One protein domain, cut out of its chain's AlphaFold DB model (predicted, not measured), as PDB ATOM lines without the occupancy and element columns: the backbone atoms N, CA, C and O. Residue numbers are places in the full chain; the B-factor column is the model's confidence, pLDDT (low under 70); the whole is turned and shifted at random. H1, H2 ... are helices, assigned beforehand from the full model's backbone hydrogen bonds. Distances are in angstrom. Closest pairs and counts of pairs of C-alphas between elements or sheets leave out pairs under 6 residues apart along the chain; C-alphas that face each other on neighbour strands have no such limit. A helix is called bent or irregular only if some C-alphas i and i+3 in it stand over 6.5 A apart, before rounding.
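Overview. This is residues 406 to 474 of the 926 residues of the protein "Ribosomal protein S6 kinase alpha-5" of Leucoagaricus sp. SymC.cos (UniProt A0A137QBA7). Three helices, H2, H4 and H3, stand as a small slab with H4 in the middle, and H1 is set crosswise at the end of the slab where H4 begins. H3 and H4 form a helical hairpin, and after H4 the last residues, 467 to 474, run crosswise past the end of the slab where H3 begins. The printed part has 69 residues with four named helices, H1 to H4 in order along the chain, and no named strand: an all helix class. It is compact, with a radius of gyration of the C-alphas of 10.9 A, and rounded, spanning 25 by 25 by 20 A.

Arrangement. H1, residues 406 to 415, touches the hub H4, residues 453 to 466, about perpendicular at 79 degrees; H4 does this with residues 454 to 458 alone, and the closest C-alphas, of Val 415 and Pro 454, are 5.6 A apart. H2, residues 418 to 428, touches H4 the same way at a steep tilt of 37 degrees, only just steep, closest at the C-alphas of Ala 425 and Thr 462, 4.5 A. H3, residues 433 to 449, touches H4 at a shallow tilt of 26 degrees, opposite ways, closest at the C-alphas of Leu 443 and Leu 459, 5.8 A. H1 and H3 are near each other. Every O i to N i+4 pair is within hydrogen-bond range in H1, H3 and H4; in H2 5 of 7 are.

Along the chain. H1 begins at C-alpha 406 (-3.782, 25.912, 22.448) and is 14.4 A long. H2 is 16.2 A long and irregular, with C-alphas 419 and 422 7.5 A apart. H3 measures 24.4 A. H4 measures 19.8 A and ends at C-alpha 466 (14.928, 27.379, 39.200).

Size, cuts and confidence. The C-alphas farthest apart, of Asp 419 and Lys 474, are 30.7 A apart. The printed part has no cut, and the three links between helices are tight. Mean pLDDT of the printed part is 75.0; residues 406 to 428 and 448 to 451 are under 70.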
ATOM      1  N   HIS A 406      -3.586  24.860  21.449       64.25
ATOM      2  CA  HIS A 406      -3.782  25.912  22.448       64.25
ATOM      3  C   HIS A 406      -2.543  26.143  23.331       64.25
ATOM      4  O   HIS A 406      -2.200  27.292  23.620       64.25
ATOM      5  N   LEU A 407      -1.816  25.089  23.713       63.78
ATOM      6  CA  LEU A 407      -0.549  25.186  24.439       63.78
ATOM      7  C   LEU A 407       0.557  25.761  23.551       63.78
ATOM      8  O   LEU A 407       1.316  26.616  24.008       63.78
ATOM      9  N   HIS A 408       0.601  25.384  22.271       66.25
ATOM     10  CA  HIS A 408       1.532  25.975  21.306       66.25
ATOM     11  C   HIS A 408       1.283  27.486  21.135       66.25
ATOM     12  O   HIS A 408       2.220  28.284  21.180       66.25
ATOM     13  N   SER A 409       0.016  27.904  21.032       66.81
ATOM     14  CA  SER A 409      -0.388  29.317  20.959       66.81
ATOM     15  C   SER A 409      -0.047  30.100  22.238       66.81
ATOM     16  O   SER A 409       0.485  31.216  22.191       66.81
ATOM     17  N   THR A 410      -0.275  29.482  23.400       68.06
ATOM     18  CA  THR A 410       0.028  30.048  24.725       68.06
ATOM     19  C   THR A 410       1.529  30.250  24.908       68.06
ATOM     20  O   THR A 410       1.957  31.308  25.379       68.06
ATOM     21  N   LEU A 411       2.333  29.263  24.501       68.31
ATOM     22  CA  LEU A 411       3.788  29.338  24.505       68.31
ATOM     23  C   LEU A 411       4.281  30.401  23.535       68.31
ATOM     24  O   LEU A 411       5.048  31.254  23.956       68.31
ATOM     25  N   PHE A 412       3.793  30.431  22.294       68.38
ATOM     26  CA  PHE A 412       4.173  31.453  21.318       68.38
ATOM     27  C   PHE A 412       3.950  32.868  21.879       68.38
ATOM     28  O   PHE A 412       4.882  33.668  21.961       68.38
ATOM     29  N   THR A 413       2.767  33.118  22.448       67.44
ATOM     30  CA  THR A 413       2.421  34.373  23.146       67.44
ATOM     31  C   THR A 413       3.314  34.657  24.367       67.44
ATOM     32  O   THR A 413       3.520  35.813  24.768       67.44
ATOM     33  N   LEU A 414       3.839  33.607  25.006       66.88
ATOM     34  CA  LEU A 414       4.756  33.701  26.137       66.88
ATOM     35  C   LEU A 414       6.196  34.011  25.708       66.88
ATOM     36  O   LEU A 414       6.938  34.530  26.536       66.88
ATOM     37  N   VAL A 415       6.617  33.745  24.470       67.81
ATOM     38  CA  VAL A 415       8.011  33.963  24.031       67.81
ATOM     39  C   VAL A 415       8.228  35.106  23.041       67.81
ATOM     40  O   VAL A 415       9.370  35.539  22.904       67.81
ATOM     41  N   ASP A 416       7.165  35.652  22.451       63.78
ATOM     42  CA  ASP A 416       7.222  36.659  21.373       63.78
ATOM     43  C   ASP A 416       7.865  38.012  21.766       63.78
ATOM     44  O   ASP A 416       8.348  38.765  20.930       63.78
ATOM     45  N   ASP A 417       7.950  38.326  23.062       64.75
ATOM     46  CA  ASP A 417       8.513  39.599  23.548       64.75
ATOM     47  C   ASP A 417       9.809  39.353  24.343       64.75
ATOM     48  O   ASP A 417       9.784  38.820  25.462       64.75
ATOM     49  N   ALA A 418      10.944  39.698  23.722       57.25
ATOM     50  CA  ALA A 418      12.299  39.435  24.210       57.25
ATOM     51  C   ALA A 418      12.665  40.234  25.473       57.25
ATOM     52  O   ALA A 418      13.374  39.701  26.332       57.25
ATOM     53  N   ASP A 419      12.134  41.449  25.635       56.19
ATOM     54  CA  ASP A 419      12.434  42.337  26.767       56.19
ATOM     55  C   ASP A 419      11.857  41.804  28.086       56.19
ATOM     56  O   ASP A 419      12.339  42.111  29.179       56.19
ATOM     57  N   LYS A 420      10.837  40.944  27.996       61.22
ATOM     58  CA  LYS A 420      10.133  40.370  29.152       61.22
ATOM     59  C   LYS A 420      10.546  38.934  29.484       61.22
ATOM     60  O   LYS A 420      10.003  38.351  30.425       61.22
ATOM     61  N   ARG A 421      11.512  38.349  28.763       65.19
ATOM     62  CA  ARG A 421      11.959  36.955  28.960       65.19
ATOM     63  C   ARG A 421      12.494  36.697  30.372       65.19
ATOM     64  O   ARG A 421      12.044  35.764  31.032       65.19
ATOM     65  N   SER A 422      13.378  37.563  30.867       64.62
ATOM     66  CA  SER A 422      13.976  37.433  32.205       64.62
ATOM     67  C   SER A 422      12.934  37.509  33.326       64.62
ATOM     68  O   SER A 422      13.042  36.802  34.325       64.62
ATOM     69  N   ALA A 423      11.888  38.325  33.153       62.81
ATOM     70  CA  ALA A 423      10.786  38.419  34.111       62.81
ATOM     71  C   ALA A 423       9.941  37.133  34.149       62.81
ATOM     72  O   ALA A 423       9.546  36.692  35.227       62.81
ATOM     73  N   ARG A 424       9.715  36.491  32.992       67.94
ATOM     74  CA  ARG A 424       8.995  35.206  32.887       67.94
ATOM     75  C   ARG A 424       9.778  34.061  33.524       67.94
ATOM     76  O   ARG A 424       9.201  33.280  34.273       67.94
ATOM     77  N   ALA A 425      11.090  34.011  33.302       67.19
ATOM     78  CA  ALA A 425      11.964  33.055  33.978       67.19
ATOM     79  C   ALA A 425      11.968  33.261  35.504       67.19
ATOM     80  O   ALA A 425      11.846  32.303  36.262       67.19
ATOM     81  N   ALA A 426      12.007  34.514  35.972       68.94
ATOM     82  CA  ALA A 426      11.889  34.823  37.397       68.94
ATOM     83  C   ALA A 426      10.506  34.463  37.976       68.94
ATOM     84  O   ALA A 426      10.399  34.099  39.147       68.94
ATOM     85  N   ALA A 427       9.438  34.540  37.175       67.44
ATOM     86  CA  ALA A 427       8.100  34.113  37.577       67.44
ATOM     87  C   ALA A 427       8.005  32.591  37.780       67.44
ATOM     88  O   ALA A 427       7.265  32.156  38.659       67.44
ATOM     89  N   ALA A 428       8.790  31.794  37.047       69.38
ATOM     90  CA  ALA A 428       8.829  30.342  37.215       69.38
ATOM     91  C   ALA A 428       9.306  29.903  38.615       69.38
ATOM     92  O   ALA A 428       8.888  28.852  39.092       69.38
ATOM     93  N   ASN A 429      10.087  30.733  39.323       70.94
ATOM     94  CA  ASN A 429      10.468  30.496  40.727       70.94
ATOM     95  C   ASN A 429       9.298  30.612  41.717       70.94
ATOM     96  O   ASN A 429       9.444  30.265  42.886       70.94
ATOM     97  N   LYS A 430       8.152  31.149  41.278       73.75
ATOM     98  CA  LYS A 430       6.933  31.274  42.092       73.75
ATOM     99  C   LYS A 430       5.968  30.103  41.886       73.75
ATOM    100  O   LYS A 430       4.952  30.048  42.576       73.75
ATOM    101  N   LEU A 431       6.255  29.213  40.936       75.00
ATOM    102  CA  LEU A 431       5.513  27.972  40.731       75.00
ATOM    103  C   LEU A 431       5.899  26.940  41.801       75.00
ATOM    104  O   LEU A 431       6.966  27.024  42.411       75.00
ATOM    105  N   SER A 432       5.027  25.963  42.045       81.94
ATOM    106  CA  SER A 432       5.389  24.808  42.870       81.94
ATOM    107  C   SER A 432       6.427  23.926  42.154       81.94
ATOM    108  O   SER A 432       6.464  23.917  40.924       81.94
ATOM    109  N   PRO A 433       7.229  23.119  42.877       81.31
ATOM    110  CA  PRO A 433       8.244  22.264  42.255       81.31
ATOM    111  C   PRO A 433       7.707  21.344  41.145       81.31
ATOM    112  O   PRO A 433       8.381  21.147  40.139       81.31
ATOM    113  N   GLY A 434       6.489  20.810  41.304       80.94
ATOM    114  CA  GLY A 434       5.843  19.982  40.279       80.94
ATOM    115  C   GLY A 434       5.477  20.775  39.022       80.94
ATOM    116  O   GLY A 434       5.755  20.335  37.913       80.94
ATOM    117  N   GLU A 435       4.938  21.982  39.183       82.50
ATOM    118  CA  GLU A 435       4.601  22.867  38.058       82.50
ATOM    119  C   GLU A 435       5.847  23.376  37.329       82.50
ATOM    120  O   GLU A 435       5.864  23.433  36.101       82.50
ATOM    121  N   THR A 436       6.905  23.717  38.068       84.12
ATOM    122  CA  THR A 436       8.197  24.090  37.485       84.12
ATOM    123  C   THR A 436       8.787  22.938  36.675       84.12
ATOM    124  O   THR A 436       9.332  23.169  35.598       84.12
ATOM    125  N   GLN A 437       8.663  21.702  37.167       86.75
ATOM    126  CA  GLN A 437       9.144  20.512  36.473       86.75
ATOM    127  C   GLN A 437       8.386  20.273  35.160       86.75
ATOM    128  O   GLN A 437       9.021  20.151  34.115       86.75
ATOM    129  N   VAL A 438       7.050  20.302  35.187       84.75
ATOM    130  CA  VAL A 438       6.220  20.156  33.978       84.75
ATOM    131  C   VAL A 438       6.507  21.266  32.961       84.75
ATOM    132  O   VAL A 438       6.601  21.004  31.762       84.75
ATOM    133  N   LEU A 439       6.712  22.503  33.426       84.62
ATOM    134  CA  LEU A 439       7.074  23.626  32.564       84.62
ATOM    135  C   LEU A 439       8.394  23.384  31.821       84.62
ATOM    136  O   LEU A 439       8.446  23.591  30.610       84.62
ATOM    137  N   VAL A 440       9.463  22.976  32.520       87.56
ATOM    138  CA  VAL A 440      10.751  22.728  31.851       87.56
ATOM    139  C   VAL A 440      10.681  21.525  30.911       87.56
ATOM    140  O   VAL A 440      11.320  21.566  29.866       87.56
ATOM    141  N   ASP A 441       9.870  20.508  31.226       85.81
ATOM    142  CA  ASP A 441       9.663  19.343  30.357       85.81
ATOM    143  C   ASP A 441       8.952  19.721  29.050       85.81
ATOM    144  O   ASP A 441       9.361  19.277  27.979       85.81
ATOM    145  N   ILE A 442       7.931  20.587  29.102       82.06
ATOM    146  CA  ILE A 442       7.248  21.064  27.891       82.06
ATOM    147  C   ILE A 442       8.118  21.999  27.066       82.06
ATOM    148  O   ILE A 442       8.145  21.885  25.843       82.06
ATOM    149  N   LEU A 443       8.834  22.919  27.714       83.69
ATOM    150  CA  LEU A 443       9.746  23.816  27.012       83.69
ATOM    151  C   LEU A 443      10.839  23.017  26.289       83.69
ATOM    152  O   LEU A 443      11.153  23.337  25.146       83.69
ATOM    153  N   ASP A 444      11.374  21.971  26.921       84.50
ATOM    154  CA  ASP A 444      12.346  21.064  26.307       84.50
ATOM    155  C   ASP A 444      11.746  20.263  25.150       84.50
ATOM    156  O   ASP A 444      12.312  20.237  24.061       84.50
ATOM    157  N   LEU A 445      10.549  19.702  25.334       78.69
ATOM    158  CA  LEU A 445       9.845  18.966  24.287       78.69
ATOM    159  C   LEU A 445       9.607  19.818  23.029       78.69
ATOM    160  O   LEU A 445       9.790  19.334  21.912       78.69
ATOM    161  N   VAL A 446       9.204  21.084  23.189       73.88
ATOM    162  CA  VAL A 446       9.030  22.016  22.059       73.88
ATOM    163  C   VAL A 446      10.348  22.208  21.319       73.88
ATOM    164  O   VAL A 446      10.366  22.146  20.093       73.88
ATOM    165  N   VAL A 447      11.433  22.440  22.065       73.94
ATOM    166  CA  VAL A 447      12.772  22.701  21.519       73.94
ATOM    167  C   VAL A 447      13.327  21.469  20.800       73.94
ATOM    168  O   VAL A 447      13.928  21.616  19.737       73.94
ATOM    169  N   ALA A 448      13.077  20.272  21.332       69.38
ATOM    170  CA  ALA A 448      13.476  19.006  20.728       69.38
ATOM    171  C   ALA A 448      12.692  18.684  19.441       69.38
ATOM    172  O   ALA A 448      13.261  18.125  18.506       69.38
ATOM    173  N   ASN A 449      11.401  19.042  19.375       64.38
ATOM    174  CA  ASN A 449      10.546  18.798  18.203       64.38
ATOM    175  C   ASN A 449      10.755  19.823  17.080       64.38
ATOM    176  O   ASN A 449      10.622  19.496  15.904       64.38
ATOM    177  N   SER A 450      11.043  21.075  17.431       65.25
ATOM    178  CA  SER A 450      11.284  22.157  16.479       65.25
ATOM    179  C   SER A 450      12.203  23.192  17.116       65.25
ATOM    180  O   SER A 450      11.927  23.674  18.216       65.25
ATOM    181  N   ILE A 451      13.289  23.566  16.435       63.16
ATOM    182  CA  ILE A 451      14.244  24.555  16.955       63.16
ATOM    183  C   ILE A 451      13.573  25.939  16.974       63.16
ATOM    184  O   ILE A 451      13.692  26.733  16.044       63.16
ATOM    185  N   HIS A 452      12.849  26.237  18.054       74.62
ATOM    186  CA  HIS A 452      12.235  27.533  18.315       74.62
ATOM    187  C   HIS A 452      13.111  28.316  19.302       74.62
ATOM    188  O   HIS A 452      12.979  28.194  20.525       74.62
ATOM    189  N   LEU A 453      14.029  29.127  18.766       75.44
ATOM    190  CA  LEU A 453      15.036  29.878  19.533       75.44
ATOM    191  C   LEU A 453      14.478  30.670  20.728       75.44
ATOM    192  O   LEU A 453      15.099  30.642  21.796       75.44
ATOM    193  N   PRO A 454      13.325  31.363  20.623       77.81
ATOM    194  CA  PRO A 454      12.735  32.024  21.780       77.81
ATOM    195  C   PRO A 454      12.418  31.049  22.924       77.81
ATOM    196  O   PRO A 454      12.725  31.357  24.077       77.81
ATOM    197  N   THR A 455      11.864  29.868  22.617       80.12
ATOM    198  CA  THR A 455      11.551  28.827  23.615       80.12
ATOM    199  C   THR A 455      12.821  28.263  24.233       80.12
ATOM    200  O   THR A 455      12.897  28.167  25.455       80.12
ATOM    201  N   ALA A 456      13.849  27.985  23.426       79.75
ATOM    202  CA  ALA A 456      15.144  27.520  23.924       79.75
ATOM    203  C   ALA A 456      15.774  28.522  24.909       79.75
ATOM    204  O   ALA A 456      16.278  28.142  25.963       79.75
ATOM    205  N   ARG A 457      15.662  29.824  24.621       82.12
ATOM    206  CA  ARG A 457      16.122  30.894  25.518       82.12
ATOM    207  C   ARG A 457      15.311  30.973  26.809       82.12
ATOM    208  O   ARG A 457      15.881  31.198  27.873       82.12
ATOM    209  N   LEU A 458      13.992  30.787  26.734       83.19
ATOM    210  CA  LEU A 458      13.143  30.738  27.925       83.19
ATOM    211  C   LEU A 458      13.459  29.510  28.789       83.19
ATOM    212  O   LEU A 458      13.536  29.645  30.009       83.19
ATOM    213  N   LEU A 459      13.688  28.345  28.176       85.62
ATOM    214  CA  LEU A 459      14.141  27.135  28.860       85.62
ATOM    215  C   LEU A 459      15.473  27.385  29.574       85.62
ATOM    216  O   LEU A 459      15.575  27.157  30.777       85.62
ATOM    217  N   PHE A 460      16.451  27.945  28.858       83.88
ATOM    218  CA  PHE A 460      17.751  28.344  29.392       83.88
ATOM    219  C   PHE A 460      17.609  29.249  30.625       83.88
ATOM    220  O   PHE A 460      18.167  28.957  31.681       83.88
ATOM    221  N   ASP A 461      16.832  30.330  30.549       81.44
ATOM    222  CA  ASP A 461      16.660  31.250  31.680       81.44
ATOM    223  C   ASP A 461      15.858  30.638  32.843       81.44
ATOM    224  O   ASP A 461      16.178  30.885  34.011       81.44
ATOM    225  N   THR A 462      14.861  29.798  32.545       82.94
ATOM    226  CA  THR A 462      14.035  29.103  33.549       82.94
ATOM    227  C   THR A 462      14.853  28.072  34.320       82.94
ATOM    228  O   THR A 462      14.846  28.088  35.552       82.94
ATOM    229  N   MET A 463      15.629  27.231  33.631       84.69
ATOM    230  CA  MET A 463      16.553  26.281  34.262       84.69
ATOM    231  C   MET A 463      17.621  27.004  35.090       84.69
ATOM    232  O   MET A 463      17.970  26.553  36.178       84.69
ATOM    233  N   GLY A 464      18.116  28.155  34.620       80.00
ATOM    234  CA  GLY A 464      19.080  28.972  35.364       80.00
ATOM    235  C   GLY A 464      18.519  29.601  36.640       80.00
ATOM    236  O   GLY A 464      19.264  29.792  37.595       80.00
ATOM    237  N   SER A 465      17.223  29.920  36.656       78.25
ATOM    238  CA  SER A 465      16.563  30.568  37.798       78.25
ATOM    239  C   SER A 465      16.069  29.563  38.837       78.25
ATOM    240  O   SER A 465      16.123  29.850  40.032       78.25
ATOM    241  N   THR A 466      15.594  28.403  38.375       80.94
ATOM    242  CA  THR A 466      14.928  27.379  39.200       80.94
ATOM    243  C   THR A 466      15.843  26.213  39.569       80.94
ATOM    244  O   THR A 466      15.501  25.426  40.447       80.94
ATOM    245  N   HIS A 467      16.968  26.045  38.862       79.19
ATOM    246  CA  HIS A 467      17.829  24.856  38.904       79.19
ATOM    247  C   HIS A 467      17.096  23.528  38.624       79.19
ATOM    248  O   HIS A 467      17.630  22.453  38.898       79.19
ATOM    249  N   THR A 468      15.886  23.586  38.061       84.69
ATOM    250  CA  THR A 468      15.101  22.408  37.680       84.69
ATOM    251  C   THR A 468      15.507  21.965  36.282       84.69
ATOM    252  O   THR A 468      15.688  22.799  35.396       84.69
ATOM    253  N   ILE A 469      15.672  20.659  36.082       83.88
ATOM    254  CA  ILE A 469      16.133  20.075  34.819       83.88
ATOM    255  C   ILE A 469      15.029  19.215  34.192       83.88
ATOM    256  O   ILE A 469      14.345  18.500  34.936       83.88
ATOM    257  N   PRO A 470      14.867  19.236  32.857       85.50
ATOM    258  CA  PRO A 470      13.951  18.341  32.166       85.50
ATOM    259  C   PRO A 470      14.226  16.873  32.497       85.50
ATOM    260  O   PRO A 470      15.379  16.461  32.654       85.50
ATOM    261  N   HIS A 471      13.179  16.065  32.604       83.56
ATOM    262  CA  HIS A 471      13.296  14.625  32.819       83.56
ATOM    263  C   HIS A 471      14.019  13.927  31.668       83.56
ATOM    264  O   HIS A 471      14.828  13.043  31.924       83.56
ATOM    265  N   SER A 472      13.816  14.378  30.430       75.56
ATOM    266  CA  SER A 472      14.563  13.938  29.240       75.56
ATOM    267  C   SER A 472      16.087  14.058  29.407       75.56
ATOM    268  O   SER A 472      16.846  13.276  28.827       75.56
ATOM    269  N   HIS A 473      16.552  15.010  30.226       83.00
ATOM    270  CA  HIS A 473      17.967  15.240  30.526       83.00
ATOM    271  C   HIS A 473      18.469  14.424  31.722       83.00
ATOM    272  O   HIS A 473      19.680  14.363  31.954       83.00
ATOM    273  N   LYS A 474      17.571  13.802  32.494       82.81
ATOM    274  CA  LYS A 474      17.918  12.955  33.639       82.81
ATOM    275  C   LYS A 474      18.267  11.550  33.158       82.81
ATOM    276  O   LYS A 474      17.519  10.927  32.403       82.81
TER     277      LYS A 474